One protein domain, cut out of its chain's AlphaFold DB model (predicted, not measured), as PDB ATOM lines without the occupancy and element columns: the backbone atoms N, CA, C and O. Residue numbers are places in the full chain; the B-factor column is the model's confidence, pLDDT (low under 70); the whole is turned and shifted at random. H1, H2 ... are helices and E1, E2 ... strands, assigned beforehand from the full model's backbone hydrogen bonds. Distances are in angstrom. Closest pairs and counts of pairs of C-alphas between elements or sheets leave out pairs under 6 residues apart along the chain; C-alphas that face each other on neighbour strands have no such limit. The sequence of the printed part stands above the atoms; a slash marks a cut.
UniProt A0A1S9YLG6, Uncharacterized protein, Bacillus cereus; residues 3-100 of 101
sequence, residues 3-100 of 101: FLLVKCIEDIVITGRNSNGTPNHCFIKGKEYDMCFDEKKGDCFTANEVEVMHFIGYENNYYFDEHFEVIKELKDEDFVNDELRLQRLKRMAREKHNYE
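What this domain is: This is residues 3 to 100 of the 101 residues of an uncharacterized protein of Bacillus cereus (UniProt A0A1S9YLG6). A strongly twisted, curved sheet of five antiparallel strands has the long helix H3 packed slantwise across one face, over E3 and E2, while the short helix H1 sits beside the strands near the start of E5. The long loop between E1 and E2 reaches far from the sheet, and the small helix H2 lies off the sheet between E5 and H3. The 98 printed residues hold three named helices and five named strands, in the order E1, E2, E3, E4, H1, E5, H2, H3; across the sheet the order is E4, E3, E2, E1, E5. The class is mixed, helices and strands; the whole is compact, with a radius of gyration of the C-alphas of 13.9 A and spans of 41 by 32 by 27 A.

Where its parts are: E1, residues 3 to 8, begins with C-alpha 3 at (-34.789, -15.047, 76.351) and is 15.6 A long. E2 is residues 32 to 37, 15.3 A; E3 is residues 44 to 47 and E4 residues 53 to 56. H1, residues 61 to 67, is joined by a tight link, with 0 residues between them, to E5, residues 68 to 74, 15.5 A long. H2 is residues 76 to 79. H3, residues 83 to 98, is 22.6 A long and ends with C-alpha 98 at (-24.161, -17.425, 61.154).

How they stand to each other: E1, E2, E3 and E4 form a meander, each strand the antiparallel neighbour of the one before, in three hairpins. N 6 and O 33, 2.9 A, are within hydrogen-bond range between E1 and E2, as are N 45 and O 36, 2.9 A, between E3 and E2, and N 56 and O 44, 2.8 A, between E4 and E3. E5 is antiparallel to E1, with N 7 and O 69 at 2.8 A; E4 and E5 are the edge strands. H1 is on the sheet at a height of 7.9 A, over none of the strands; the closest C-alphas of H1 and E1 are those of His 67 and Cys 8, 5.8 A. H2 is not on the sheet. H3 is on the sheet at a height of 8.8 A, over E3 and E2, and runs slantwise to the strands, at 52 degrees to E3 on the local plane; H3 and the sheet form two layers, a helix on one face of a sheet. Its closest C-alphas to E2 are those of Leu 89 and Cys 36, 7.0 A. H2 and H3 touch only at the corner, and only just, with 3 pairs of C-alphas within 8 A, made in H3 by residues 85 to 86 alone; the closest are those of Phe 79 and Leu 86, 6.1 A. H1 and H3 are apart. Every O i to N i+4 pair is within hydrogen-bond range in H3, against 2 of 3 in H1; H2 is too short for such a pair.

The domain as a whole: The C-alphas farthest apart are those of Gly 21 and Glu 77, 42.0 A. The printed part has no cut. The link from E1 to E2, 23 residues, is long. The mean pLDDT of the printed part is 75.3; residues 15 to 16, 41 to 42, 47 to 64 and 96 to 100 are under 70.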
ATOM      1  N   PHE A   3     -33.562 -15.501  76.995       86.25
ATOM      2  CA  PHE A   3     -34.789 -15.047  76.351       86.25
ATOM      3  C   PHE A   3     -35.566 -14.206  77.355       86.25
ATOM      4  O   PHE A   3     -35.733 -14.610  78.501       86.25
ATOM      5  N   LEU A   4     -36.004 -13.026  76.944       87.44
ATOM      6  CA  LEU A   4     -36.669 -12.050  77.793       87.44
ATOM      7  C   LEU A   4     -38.010 -11.682  77.171       87.44
ATOM      8  O   LEU A   4     -38.110 -11.518  75.956       87.44
ATOM      9  N   LEU A   5     -39.021 -11.510  78.013       89.00
ATOM     10  CA  LEU A   5     -40.220 -10.772  77.657       89.00
ATOM     11  C   LEU A   5     -39.996  -9.325  78.075       89.00
ATOM     12  O   LEU A   5     -39.809  -9.047  79.264       89.00
ATOM     13  N   VAL A   6     -39.996  -8.421  77.106       88.12
ATOM     14  CA  VAL A   6     -39.762  -6.996  77.338       88.12
ATOM     15  C   VAL A   6     -40.970  -6.197  76.898       88.12
ATOM     16  O   VAL A   6     -41.655  -6.572  75.949       88.12
ATOM     17  N   LYS A   7     -41.230  -5.080  77.564       90.69
ATOM     18  CA  LYS A   7     -42.293  -4.149  77.208       90.69
ATOM     19  C   LYS A   7     -41.684  -2.831  76.776       90.69
ATOM     20  O   LYS A   7     -40.854  -2.270  77.478       90.69
ATOM     21  N   CYS A   8     -42.101  -2.331  75.624       89.56
ATOM     22  CA  CYS A   8     -41.600  -1.062  75.120       89.56
ATOM     23  C   CYS A   8     -42.227   0.103  75.903       89.56
ATOM     24  O   CYS A   8     -43.449   0.141  76.072       89.56
ATOM     25  N   ILE A   9     -41.430   1.043  76.412       91.06
ATOM     26  CA  ILE A   9     -41.930   2.130  77.279       91.06
ATOM     27  C   ILE A   9     -42.309   3.391  76.490       91.06
ATOM     28  O   ILE A   9     -43.114   4.208  76.955       91.06
ATOM     29  N   GLU A  10     -41.810   3.507  75.261       88.06
ATOM     30  CA  GLU A  10     -42.142   4.553  74.298       88.06
ATOM     31  C   GLU A  10     -42.091   4.043  72.856       88.06
ATOM     32  O   GLU A  10     -41.557   2.977  72.594       88.06
ATOM     33  N   ASP A  11     -42.683   4.771  71.912       85.94
ATOM     34  CA  ASP A  11     -42.672   4.345  70.515       85.94
ATOM     35  C   ASP A  11     -41.271   4.514  69.910       85.94
ATOM     36  O   ASP A  11     -40.752   5.627  69.832       85.94
ATOM     37  N   ILE A  12     -40.691   3.432  69.390       80.31
ATOM     38  CA  ILE A  12     -39.362   3.453  68.773       80.31
ATOM     39  C   ILE A  12     -39.493   3.397  67.254       80.31
ATOM     40  O   ILE A  12     -40.063   2.464  66.680       80.31
ATOM     41  N   VAL A  13     -38.896   4.381  66.586       78.56
ATOM     42  CA  VAL A  13     -38.824   4.478  65.124       78.56
ATOM     43  C   VAL A  13     -37.403   4.146  64.689       78.56
ATOM     44  O   VAL A  13     -36.500   4.951  64.895       78.56
ATOM     45  N   ILE A  14     -37.195   2.972  64.086       71.12
ATOM     46  CA  ILE A  14     -35.866   2.577  63.585       71.12
ATOM     47  C   ILE A  14     -35.758   2.830  62.079       71.12
ATOM     48  O   ILE A  14     -34.704   3.260  61.613       71.12
ATOM     49  N   THR A  15     -36.833   2.642  61.302       65.50
ATOM     50  CA  THR A  15     -36.807   2.909  59.857       65.50
ATOM     51  C   THR A  15     -38.113   3.476  59.302       65.50
ATOM     52  O   THR A  15     -39.197   2.933  59.487       65.50
ATOM     53  N   GLY A  16     -37.975   4.527  58.488       62.66
ATOM     54  CA  GLY A  16     -38.971   4.921  57.495       62.66
ATOM     55  C   GLY A  16     -40.200   5.680  58.003       62.66
ATOM     56  O   GLY A  16     -40.407   5.947  59.186       62.66
ATOM     57  N   ARG A  17     -41.025   6.064  57.030       73.06
ATOM     58  CA  ARG A  17     -42.365   6.619  57.216       73.06
ATOM     59  C   ARG A  17     -43.343   5.770  56.416       73.06
ATOM     60  O   ARG A  17     -42.994   5.274  55.345       73.06
ATOM     61  N   ASN A  18     -44.559   5.633  56.921       73.62
ATOM     62  CA  ASN A  18     -45.668   5.036  56.192       73.62
ATOM     63  C   ASN A  18     -46.006   5.874  54.945       73.62
ATOM     64  O   ASN A  18     -45.620   7.038  54.833       73.62
ATOM     65  N   SER A  19     -46.783   5.309  54.017       79.19
ATOM     66  CA  SER A  19     -47.228   6.001  52.794       79.19
ATOM     67  C   SER A  19     -48.026   7.286  53.066       79.19
ATOM     68  O   SER A  19     -48.054   8.187  52.234       79.19
ATOM     69  N   ASN A  20     -48.634   7.394  54.249       84.25
ATOM     70  CA  ASN A  20     -49.341   8.578  54.746       84.25
ATOM     71  C   ASN A  20     -48.426   9.585  55.483       84.25
ATOM     72  O   ASN A  20     -48.916  10.557  56.054       84.25
ATOM     73  N   GLY A  21     -47.111   9.353  55.508       75.69
ATOM     74  CA  GLY A  21     -46.120  10.239  56.113       75.69
ATOM     75  C   GLY A  21     -45.957  10.115  57.631       75.69
ATOM     76  O   GLY A  21     -45.093  10.809  58.177       75.69
ATOM     77  N   THR A  22     -46.714   9.254  58.322       81.06
ATOM     78  CA  THR A  22     -46.489   8.995  59.758       81.06
ATOM     79  C   THR A  22     -45.198   8.197  59.959       81.06
ATOM     80  O   THR A  22     -44.815   7.449  59.056       81.06
ATOM     81  N   PRO A  23     -44.508   8.311  61.109       75.56
ATOM     82  CA  PRO A  23     -43.391   7.423  61.412       75.56
ATOM     83  C   PRO A  23     -43.827   5.955  61.326       75.56
ATOM     84  O   PRO A  23     -44.949   5.617  61.714       75.56
ATOM     85  N   ASN A  24     -42.968   5.101  60.774       77.12
ATOM     86  CA  ASN A  24     -43.174   3.660  60.829       77.12
ATOM     87  C   ASN A  24     -42.489   3.137  62.095       77.12
ATOM     88  O   ASN A  24     -41.261   3.106  62.192       77.12
ATOM     89  N   HIS A  25     -43.290   2.817  63.105       77.19
ATOM     90  CA  HIS A  25     -42.786   2.386  64.401       77.19
ATOM     91  C   HIS A  25     -42.342   0.926  64.335       77.19
ATOM     92  O   HIS A  25     -43.098   0.053  63.915       77.19
ATOM     93  N   CYS A  26     -41.118   0.661  64.780       77.62
ATOM     94  CA  CYS A  26     -40.585  -0.693  64.891       77.62
ATOM     95  C   CYS A  26     -40.972  -1.328  66.227       77.62
ATOM     96  O   CYS A  26     -41.220  -2.532  66.283       77.62
ATOM     97  N   PHE A  27     -41.067  -0.512  67.278       83.06
ATOM     98  CA  PHE A  27     -41.600  -0.916  68.570       83.06
ATOM     99  C   PHE A  27     -42.663   0.078  69.017       83.06
ATOM    100  O   PHE A  27     -42.514   1.284  68.833       83.06
ATOM    101  N   ILE A  28     -43.754  -0.455  69.552       86.62
ATOM    102  CA  ILE A  28     -44.939   0.299  69.939       86.62
ATOM    103  C   ILE A  28     -44.974   0.352  71.457       86.62
ATOM    104  O   ILE A  28     -44.903  -0.682  72.127       86.62
ATOM    105  N   LYS A  29     -45.147   1.553  71.997       90.75
ATOM    106  CA  LYS A  29     -45.311   1.804  73.418       90.75
ATOM    107  C   LYS A  29     -46.373   0.887  74.016       90.75
ATOM    108  O   LYS A  29     -47.499   0.778  73.534       90.75
ATOM    109  N   GLY A  30     -46.020   0.265  75.129       90.44
ATOM    110  CA  GLY A  30     -46.870  -0.632  75.894       90.44
ATOM    111  C   GLY A  30     -46.985  -2.043  75.322       90.44
ATOM    112  O   GLY A  30     -47.551  -2.893  76.007       90.44
ATOM    113  N   LYS A  31     -46.454  -2.309  74.122       90.38
ATOM    114  CA  LYS A  31     -46.452  -3.642  73.519       90.38
ATOM    115  C   LYS A  31     -45.294  -4.480  74.055       90.38
ATOM    116  O   LYS A  31     -44.212  -3.964  74.341       90.38
ATOM    117  N   GLU A  32     -45.562  -5.771  74.198       90.38
ATOM    118  CA  GLU A  32     -44.594  -6.767  74.639       90.38
ATOM    119  C   GLU A  32     -43.931  -7.449  73.444       90.38
ATOM    120  O   GLU A  32     -44.572  -7.710  72.421       90.38
ATOM    121  N   TYR A  33     -42.648  -7.744  73.597       86.12
ATOM    122  CA  TYR A  33     -41.806  -8.350  72.581       86.12
ATOM    123  C   TYR A  33     -40.937  -9.430  73.210       86.12
ATOM    124  O   TYR A  33     -40.450  -9.283  74.332       86.12
ATOM    125  N   ASP A  34     -40.709 -10.500  72.456       86.50
ATOM    126  CA  ASP A  34     -39.680 -11.463  72.813       86.50
ATOM    127  C   ASP A  34     -38.328 -10.955  72.370       86.50
ATOM    128  O   ASP A  34     -38.118 -10.644  71.196       86.50
ATOM    129  N   MET A  35     -37.389 -10.933  73.296       84.62
ATOM    130  CA  MET A  35     -36.036 -10.511  73.030       84.62
ATOM    131  C   MET A  35     -35.054 -11.608  73.393       84.62
ATOM    132  O   MET A  35     -35.233 -12.356  74.352       84.62
ATOM    133  N   CYS A  36     -33.997 -11.698  72.607       83.94
ATOM    134  CA  CYS A  36     -32.853 -12.525  72.903       83.94
ATOM    135  C   CYS A  36     -31.689 -11.626  73.312       83.94
ATOM    136  O   CYS A  36     -31.340 -10.692  72.594       83.94
ATOM    137  N   PHE A  37     -31.097 -11.914  74.466       81.06
ATOM    138  CA  PHE A  37     -29.992 -11.159  75.043       81.06
ATOM    139  C   PHE A  37     -28.744 -12.037  75.139       81.06
ATOM    140  O   PHE A  37     -28.749 -13.077  75.809       81.06
ATOM    141  N   ASP A  38     -27.665 -11.644  74.466       78.50
ATOM    142  CA  ASP A  38     -26.364 -12.303  74.548       78.50
ATOM    143  C   ASP A  38     -25.437 -11.577  75.526       78.50
ATOM    144  O   ASP A  38     -24.622 -10.739  75.154       78.50
ATOM    145  N   GLU A  39     -25.505 -11.979  76.796       73.31
ATOM    146  CA  GLU A  39     -24.659 -11.458  77.879       73.31
ATOM    147  C   GLU A  39     -23.155 -11.454  77.582       73.31
ATOM    148  O   GLU A  39     -22.433 -10.633  78.137       73.31
ATOM    149  N   LYS A  40     -22.653 -12.364  76.734       72.88
ATOM    150  CA  LYS A  40     -21.212 -12.428  76.440       72.88
ATOM    151  C   LYS A  40     -20.742 -11.265  75.573       72.88
ATOM    152  O   LYS A  40     -19.577 -10.890  75.656       72.88
ATOM    153  N   LYS A  41     -21.629 -10.743  74.729       69.69
ATOM    154  CA  LYS A  41     -21.358  -9.643  73.793       69.69
ATOM    155  C   LYS A  41     -22.053  -8.351  74.192       69.69
ATOM    156  O   LYS A  41     -21.742  -7.300  73.654       69.69
ATOM    157  N   GLY A  42     -23.002  -8.449  75.116       69.81
ATOM    158  CA  GLY A  42     -23.933  -7.391  75.454       69.81
ATOM    159  C   GLY A  42     -25.101  -7.290  74.473       69.81
ATOM    160  O   GLY A  42     -26.120  -6.735  74.831       69.81
ATOM    161  N   ASP A  43     -25.031  -7.826  73.260       73.56
ATOM    162  CA  ASP A  43     -26.049  -7.542  72.245       73.56
ATOM    163  C   ASP A  43     -27.449  -8.071  72.585       73.56
ATOM    164  O   ASP A  43     -27.621  -9.169  73.126       73.56
ATOM    165  N   CYS A  44     -28.472  -7.321  72.171       76.81
ATOM    166  CA  CYS A  44     -29.852  -7.784  72.184       76.81
ATOM    167  C   CYS A  44     -30.470  -7.746  70.786       76.81
ATOM    168  O   CYS A  44     -30.113  -6.935  69.931       76.81
ATOM    169  N   PHE A  45     -31.378  -8.679  70.519       76.94
ATOM    170  CA  PHE A  45     -32.069  -8.754  69.239       76.94
ATOM    171  C   PHE A  45     -33.466  -9.343  69.372       76.94
ATOM    172  O   PHE A  45     -33.755 -10.155  70.251       76.94
ATOM    173  N   THR A  46     -34.350  -8.918  68.478       76.50
ATOM    174  CA  THR A  46     -35.768  -9.286  68.480       76.50
ATOM    175  C   THR A  46     -36.323  -9.228  67.057       76.50
ATOM    176  O   THR A  46     -35.778  -8.524  66.203       76.50
ATOM    177  N   ALA A  47     -37.399  -9.968  66.792       67.75
ATOM    178  CA  ALA A  47     -38.191  -9.823  65.575       67.75
ATOM    179  C   ALA A  47     -39.491  -9.094  65.915       67.75
ATOM    180  O   ALA A  47     -40.212  -9.493  66.830       67.75
ATOM    181  N   ASN A  48     -39.804  -8.044  65.160       65.31
ATOM    182  CA  ASN A  48     -41.113  -7.399  65.213       65.31
ATOM    183  C   ASN A  48     -42.010  -7.880  64.058       65.31
ATOM    184  O   ASN A  48     -41.608  -8.687  63.219       65.31
ATOM    185  N   GLU A  49     -43.244  -7.375  64.015       50.28
ATOM    186  CA  GLU A  49     -44.268  -7.732  63.017       50.28
ATOM    187  C   GLU A  49     -43.875  -7.432  61.561       50.28
ATOM    188  O   GLU A  49     -44.555  -7.891  60.649       50.28
ATOM    189  N   VAL A  50     -42.781  -6.699  61.331       51.12
ATOM    190  CA  VAL A  50     -42.239  -6.420  59.991       51.12
ATOM    191  C   VAL A  50     -41.269  -7.527  59.532       51.12
ATOM    192  O   VAL A  50     -40.640  -7.401  58.490       51.12
ATOM    193  N   GLU A  51     -41.135  -8.621  60.296       52.59
ATOM    194  CA  GLU A  51     -40.254  -9.776  60.026       52.59
ATOM    195  C   GLU A  51     -38.750  -9.441  59.937       52.59
ATOM    196  O   GLU A  51     -37.934 -10.303  59.609       52.59
ATOM    197  N   VAL A  52     -38.350  -8.211  60.275       58.53
ATOM    198  CA  VAL A  52     -36.946  -7.795  60.288       58.53
ATOM    199  C   VAL A  52     -36.357  -8.059  61.671       58.53
ATOM    200  O   VAL A  52     -36.876  -7.598  62.689       58.53
ATOM    201  N   MET A  53     -35.252  -8.806  61.709       61.38
ATOM    202  CA  MET A  53     -34.448  -8.960  62.917       61.38
ATOM    203  C   MET A  53     -33.777  -7.620  63.227       61.38
ATOM    204  O   MET A  53     -32.950  -7.135  62.454       61.38
ATOM    205  N   HIS A  54     -34.144  -7.013  64.349       64.88
ATOM    206  CA  HIS A  54     -33.517  -5.791  64.828       64.88
ATOM    207  C   HIS A  54     -32.387  -6.149  65.788       64.88
ATOM    208  O   HIS A  54     -32.622  -6.825  66.789       64.88
ATOM    209  N   PHE A  55     -31.178  -5.684  65.479       61.53
ATOM    210  CA  PHE A  55     -30.019  -5.766  66.363       61.53
ATOM    211  C   PHE A  55     -29.891  -4.457  67.127       61.53
ATOM    212  O   PHE A  55     -29.802  -3.386  66.528       61.53
ATOM    213  N   ILE A  56     -29.882  -4.554  68.445       65.44
ATOM    214  CA  ILE A  56     -29.688  -3.438  69.353       65.44
ATOM    215  C   ILE A  56     -28.380  -3.744  70.095       65.44
ATOM    216  O   ILE A  56     -28.323  -4.595  70.984       65.44
ATOM    217  N   GLY A  57     -27.296  -3.118  69.630       53.53
ATOM    218  CA  GLY A  57     -25.956  -3.294  70.189       53.53
ATOM    219  C   GLY A  57     -25.805  -2.592  71.538       53.53
ATOM    220  O   GLY A  57     -26.289  -1.478  71.727       53.53
ATOM    221  N   TYR A  58     -25.114  -3.245  72.469       44.97
ATOM    222  CA  TYR A  58     -25.000  -2.846  73.882       44.97
ATOM    223  C   TYR A  58     -23.781  -1.996  74.218       44.97
ATOM    224  O   TYR A  58     -23.597  -1.613  75.371       44.97
ATOM    225  N   GLU A  59     -22.974  -1.587  73.237       47.78
ATOM    226  CA  GLU A  59     -21.925  -0.594  73.520       47.78
ATOM    227  C   GLU A  59     -22.488   0.747  74.050       47.78
ATOM    228  O   GLU A  59     -21.723   1.588  74.510       47.78
ATOM    229  N   ASN A  60     -23.817   0.908  74.112       43.62
ATOM    230  CA  ASN A  60     -24.487   1.818  75.035       43.62
ATOM    231  C   ASN A  60     -25.643   1.117  75.776       43.62
ATOM    232  O   ASN A  60     -26.755   1.047  75.257       43.62
ATOM    233  N   ASN A  61     -25.404   0.705  77.027       48.75
ATOM    234  CA  ASN A  61     -26.426   0.322  78.025       48.75
ATOM    235  C   ASN A  61     -27.655   1.260  78.052       48.75
ATOM    236  O   ASN A  61     -28.749   0.845  78.413       48.75
ATOM    237  N   TYR A  62     -27.474   2.517  77.633       49.69
ATOM    238  CA  TYR A  62     -28.521   3.528  77.538       49.69
ATOM    239  C   TYR A  62     -29.717   3.095  76.674       49.69
ATOM    240  O   TYR A  62     -30.837   3.210  77.137       49.69
ATOM    241  N   TYR A  63     -29.539   2.512  75.482       62.31
ATOM    242  CA  TYR A  63     -30.679   2.338  74.563       62.31
ATOM    243  C   TYR A  63     -31.703   1.284  75.024       62.31
ATOM    244  O   TYR A  63     -32.905   1.447  74.834       62.31
ATOM    245  N   PHE A  64     -31.250   0.173  75.608       69.00
ATOM    246  CA  PHE A  64     -32.178  -0.866  76.055       69.00
ATOM    247  C   PHE A  64     -32.956  -0.411  77.297       69.00
ATOM    248  O   PHE A  64     -34.185  -0.448  77.285       69.00
ATOM    249  N   ASP A  65     -32.252   0.095  78.311       71.25
ATOM    250  CA  ASP A  65     -32.860   0.549  79.566       71.25
ATOM    251  C   ASP A  65     -33.715   1.820  79.385       71.25
ATOM    252  O   ASP A  65     -34.672   2.035  80.131       71.25
ATOM    253  N   GLU A  66     -33.414   2.660  78.386       77.38
ATOM    254  CA  GLU A  66     -34.207   3.854  78.057       77.38
ATOM    255  C   GLU A  66     -35.505   3.544  77.311       77.38
ATOM    256  O   GLU A  66     -36.415   4.371  77.326       77.38
ATOM    257  N   HIS A  67     -35.617   2.387  76.651       82.69
ATOM    258  CA  HIS A  67     -36.752   2.113  75.766       82.69
ATOM    259  C   HIS A  67     -37.539   0.842  76.109       82.69
ATOM    260  O   HIS A  67     -38.670   0.676  75.629       82.69
ATOM    261  N   PHE A  68     -36.998  -0.040  76.952       85.62
ATOM    262  CA  PHE A  68     -37.621  -1.311  77.302       85.62
ATOM    263  C   PHE A  68     -37.594  -1.598  78.804       85.62
ATOM    264  O   PHE A  68     -36.595  -1.426  79.491       85.62
ATOM    265  N   GLU A  69     -38.709  -2.120  79.302       89.50
ATOM    266  CA  GLU A  69     -38.849  -2.681  80.641       89.50
ATOM    267  C   GLU A  69     -38.788  -4.212  80.552       89.50
ATOM    268  O   GLU A  69     -39.557  -4.829  79.808       89.50
ATOM    269  N   VAL A  70     -37.897  -4.850  81.315       88.44
ATOM    270  CA  VAL A  70     -37.857  -6.316  81.412       88.44
ATOM    271  C   VAL A  70     -39.007  -6.793  82.294       88.44
ATOM    272  O   VAL A  70     -39.018  -6.549  83.498       88.44
ATOM    273  N   ILE A  71     -39.953  -7.526  81.706       90.69
ATOM    274  CA  ILE A  71     -41.098  -8.093  82.429       90.69
ATOM    275  C   ILE A  71     -40.695  -9.390  83.124       90.69
ATOM    276  O   ILE A  71     -40.967  -9.581  84.309       90.69
ATOM    277  N   LYS A  72     -40.053 -10.302  82.384       91.12
ATOM    278  CA  LYS A  72     -39.513 -11.553  82.930       91.12
ATOM    279  C   LYS A  72     -38.495 -12.205  82.004       91.12
ATOM    280  O   LYS A  72     -38.500 -11.990  80.794       91.12
ATOM    281  N   GLU A  73     -37.682 -13.078  82.583       90.06
ATOM    282  CA  GLU A  73     -36.915 -14.071  81.832       90.06
ATOM    283  C   GLU A  73     -37.840 -15.221  81.404       90.06
ATOM    284  O   GLU A  73     -38.606 -15.742  82.217       90.06
ATOM    285  N   LEU A  74     -37.785 -15.583  80.123       88.25
ATOM    286  CA  LEU A  74     -38.569 -16.650  79.511       88.25
ATOM    287  C   LEU A  74     -37.842 -17.988  79.655       88.25
ATOM    288  O   LEU A  74     -36.666 -18.117  79.307       88.25
ATOM    289  N   LYS A  75     -38.568 -19.001  80.121       87.12
ATOM    290  CA  LYS A  75     -38.105 -20.385  80.271       87.12
ATOM    291  C   LYS A  75     -38.866 -21.297  79.321       87.12
ATOM    292  O   LYS A  75     -39.931 -20.933  78.843       87.12
ATOM    293  N   ASP A  76     -38.363 -22.508  79.089       81.75
ATOM    294  CA  ASP A  76     -39.028 -23.485  78.208       81.75
ATOM    295  C   ASP A  76     -40.505 -23.731  78.608       81.75
ATOM    296  O   ASP A  76     -41.364 -23.887  77.743       81.75
ATOM    297  N   GLU A  77     -40.821 -23.670  79.907       85.56
ATOM    298  CA  GLU A  77     -42.187 -23.782  80.451       85.56
ATOM    299  C   GLU A  77     -43.146 -22.683  79.954       85.56
ATOM    300  O   GLU A  77     -44.344 -22.928  79.804       85.56
ATOM    301  N   ASP A  78     -42.639 -21.487  79.639       84.44
ATOM    302  CA  ASP A  78     -43.439 -20.371  79.123       84.44
ATOM    303  C   ASP A  78     -43.908 -20.595  77.674       84.44
ATOM    304  O   ASP A  78     -44.761 -19.857  77.175       84.44
ATOM    305  N   PHE A  79     -43.380 -21.620  76.999       81.44
ATOM    306  CA  PHE A  79     -43.664 -21.937  75.600       81.44
ATOM    307  C   PHE A  79     -44.436 -23.244  75.413       81.44
ATOM    308  O   PHE A  79     -44.649 -23.658  74.278       81.44
ATOM    309  N   VAL A  80     -44.893 -23.891  76.489       76.12
ATOM    310  CA  VAL A  80     -45.586 -25.196  76.427       76.12
ATOM    311  C   VAL A  80     -46.807 -25.176  75.496       76.12
ATOM    312  O   VAL A  80     -47.123 -26.179  74.866       76.12
ATOM    313  N   ASN A  81     -47.467 -24.023  75.362       76.38
ATOM    314  CA  ASN A  81     -48.619 -23.845  74.474       76.38
ATOM    315  C   ASN A  81     -48.272 -23.154  73.140       76.38
ATOM    316  O   ASN A  81     -49.158 -22.949  72.314       76.38
ATOM    317  N   ASP A  82     -47.010 -22.769  72.936       76.75
ATOM    318  CA  ASP A  82     -46.534 -22.050  71.752       76.75
ATOM    319  C   ASP A  82     -45.064 -22.396  71.459       76.75
ATOM    320  O   ASP A  82     -44.144 -21.574  71.530       76.75
ATOM    321  N   GLU A  83     -44.835 -23.667  71.129       78.44
ATOM    322  CA  GLU A  83     -43.504 -24.167  70.778       78.44
ATOM    323  C   GLU A  83     -42.937 -23.463  69.534       78.44
ATOM    324  O   GLU A  83     -41.719 -23.339  69.382       78.44
ATOM    325  N   LEU A  84     -43.806 -22.952  68.650       79.44
ATOM    326  CA  LEU A  84     -43.400 -22.220  67.454       79.44
ATOM    327  C   LEU A  84     -42.682 -20.915  67.820       79.44
ATOM    328  O   LEU A  84     -41.657 -20.593  67.212       79.44
ATOM    329  N   ARG A  85     -43.172 -20.188  68.831       79.69
ATOM    330  CA  ARG A  85     -42.529 -18.981  69.373       79.69
ATOM    331  C   ARG A  85     -41.124 -19.272  69.907       79.69
ATOM    332  O   ARG A  85     -40.181 -18.557  69.565       79.69
ATOM    333  N   LEU A  86     -40.942 -20.376  70.634       80.25
ATOM    334  CA  LEU A  86     -39.620 -20.812  71.106       80.25
ATOM    335  C   LEU A  86     -38.677 -21.171  69.955       80.25
ATOM    336  O   LEU A  86     -37.504 -20.793  69.964       80.25
ATOM    337  N   GLN A  87     -39.171 -21.898  68.951       79.62
ATOM    338  CA  GLN A  87     -38.372 -22.258  67.777       79.62
ATOM    339  C   GLN A  87     -37.953 -21.021  66.981       79.62
ATOM    340  O   GLN A  87     -36.816 -20.959  66.517       79.62
ATOM    341  N   ARG A  88     -38.823 -20.009  66.868       78.62
ATOM    342  CA  ARG A  88     -38.482 -18.713  66.263       78.62
ATOM    343  C   ARG A  88     -37.359 -18.023  67.032       78.62
ATOM    344  O   ARG A  88     -36.361 -17.667  66.417       78.62
ATOM    345  N   LEU A  89     -37.455 -17.927  68.358       77.81
ATOM    346  CA  LEU A  89     -36.400 -17.347  69.201       77.81
ATOM    347  C   LEU A  89     -35.061 -18.081  69.063       77.81
ATOM    348  O   LEU A  89     -34.022 -17.458  68.838       77.81
ATOM    349  N   LYS A  90     -35.089 -19.416  69.112       78.88
ATOM    350  CA  LYS A  90     -33.901 -20.258  68.909       78.88
ATOM    351  C   LYS A  90     -33.321 -20.102  67.500       78.88
ATOM    352  O   LYS A  90     -32.101 -20.109  67.349       78.88
ATOM    353  N   ARG A  91     -34.164 -19.957  66.473       79.56
ATOM    354  CA  ARG A  91     -33.731 -19.718  65.091       79.56
ATOM    355  C   ARG A  91     -33.060 -18.356  64.948       79.56
ATOM    356  O   ARG A  91     -31.964 -18.315  64.405       79.56
ATOM    357  N   MET A  92     -33.661 -17.291  65.481       76.25
ATOM    358  CA  MET A  92     -33.076 -15.945  65.441       76.25
ATOM    359  C   MET A  92     -31.684 -15.922  66.070       76.25
ATOM    360  O   MET A  92     -30.743 -15.381  65.495       76.25
ATOM    361  N   ALA A  93     -31.538 -16.587  67.216       75.00
ATOM    362  CA  ALA A  93     -30.251 -16.719  67.873       75.00
ATOM    363  C   ALA A  93     -29.194 -17.414  67.007       75.00
ATOM    364  O   ALA A  93     -28.060 -16.954  66.926       75.00
ATOM    365  N   ARG A  94     -29.563 -18.507  66.330       76.50
ATOM    366  CA  ARG A  94     -28.652 -19.205  65.410       76.50
ATOM    367  C   ARG A  94     -28.293 -18.350  64.200       76.50
ATOM    368  O   ARG A  94     -27.131 -18.306  63.826       76.50
ATOM    369  N   GLU A  95     -29.274 -17.678  63.600       71.31
ATOM    370  CA  GLU A  95     -29.059 -16.833  62.421       71.31
ATOM    371  C   GLU A  95     -28.077 -15.698  62.719       71.31
ATOM    372  O   GLU A  95     -27.157 -15.507  61.933       71.31
ATOM    373  N   LYS A  96     -28.172 -15.031  63.879       67.94
ATOM    374  CA  LYS A  96     -27.174 -14.036  64.313       67.94
ATOM    375  C   LYS A  96     -25.751 -14.603  64.315       67.94
ATOM    376  O   LYS A  96     -24.844 -13.952  63.807       67.94
ATOM    377  N   HIS A  97     -25.550 -15.806  64.845       63.19
ATOM    378  CA  HIS A  97     -24.222 -16.420  64.885       63.19
ATOM    379  C   HIS A  97     -23.702 -16.850  63.503       63.19
ATOM    380  O   HIS A  97     -22.495 -16.854  63.304       63.19
ATOM    381  N   ASN A  98     -24.577 -17.129  62.531       58.59
ATOM    382  CA  ASN A  98     -24.161 -17.425  61.154       58.59
ATOM    383  C   ASN A  98     -23.641 -16.192  60.389       58.59
ATOM    384  O   ASN A  98     -22.984 -16.355  59.368       58.59
ATOM    385  N   TYR A  99     -23.947 -14.967  60.832       50.47
ATOM    386  CA  TYR A  99     -23.435 -13.730  60.217       50.47
ATOM    387  C   TYR A  99     -22.032 -13.335  60.713       50.47
ATOM    388  O   TYR A  99     -21.546 -12.259  60.368       50.47
ATOM    389  N   GLU A 100     -21.398 -14.164  61.545       51.22
ATOM    390  CA  GLU A 100     -20.084 -13.901  62.144       51.22
ATOM    391  C   GLU A 100     -18.985 -14.882  61.694       51.22
ATOM    392  O   GLU A 100     -17.871 -14.792  62.212       51.22
TER     393      GLU A 100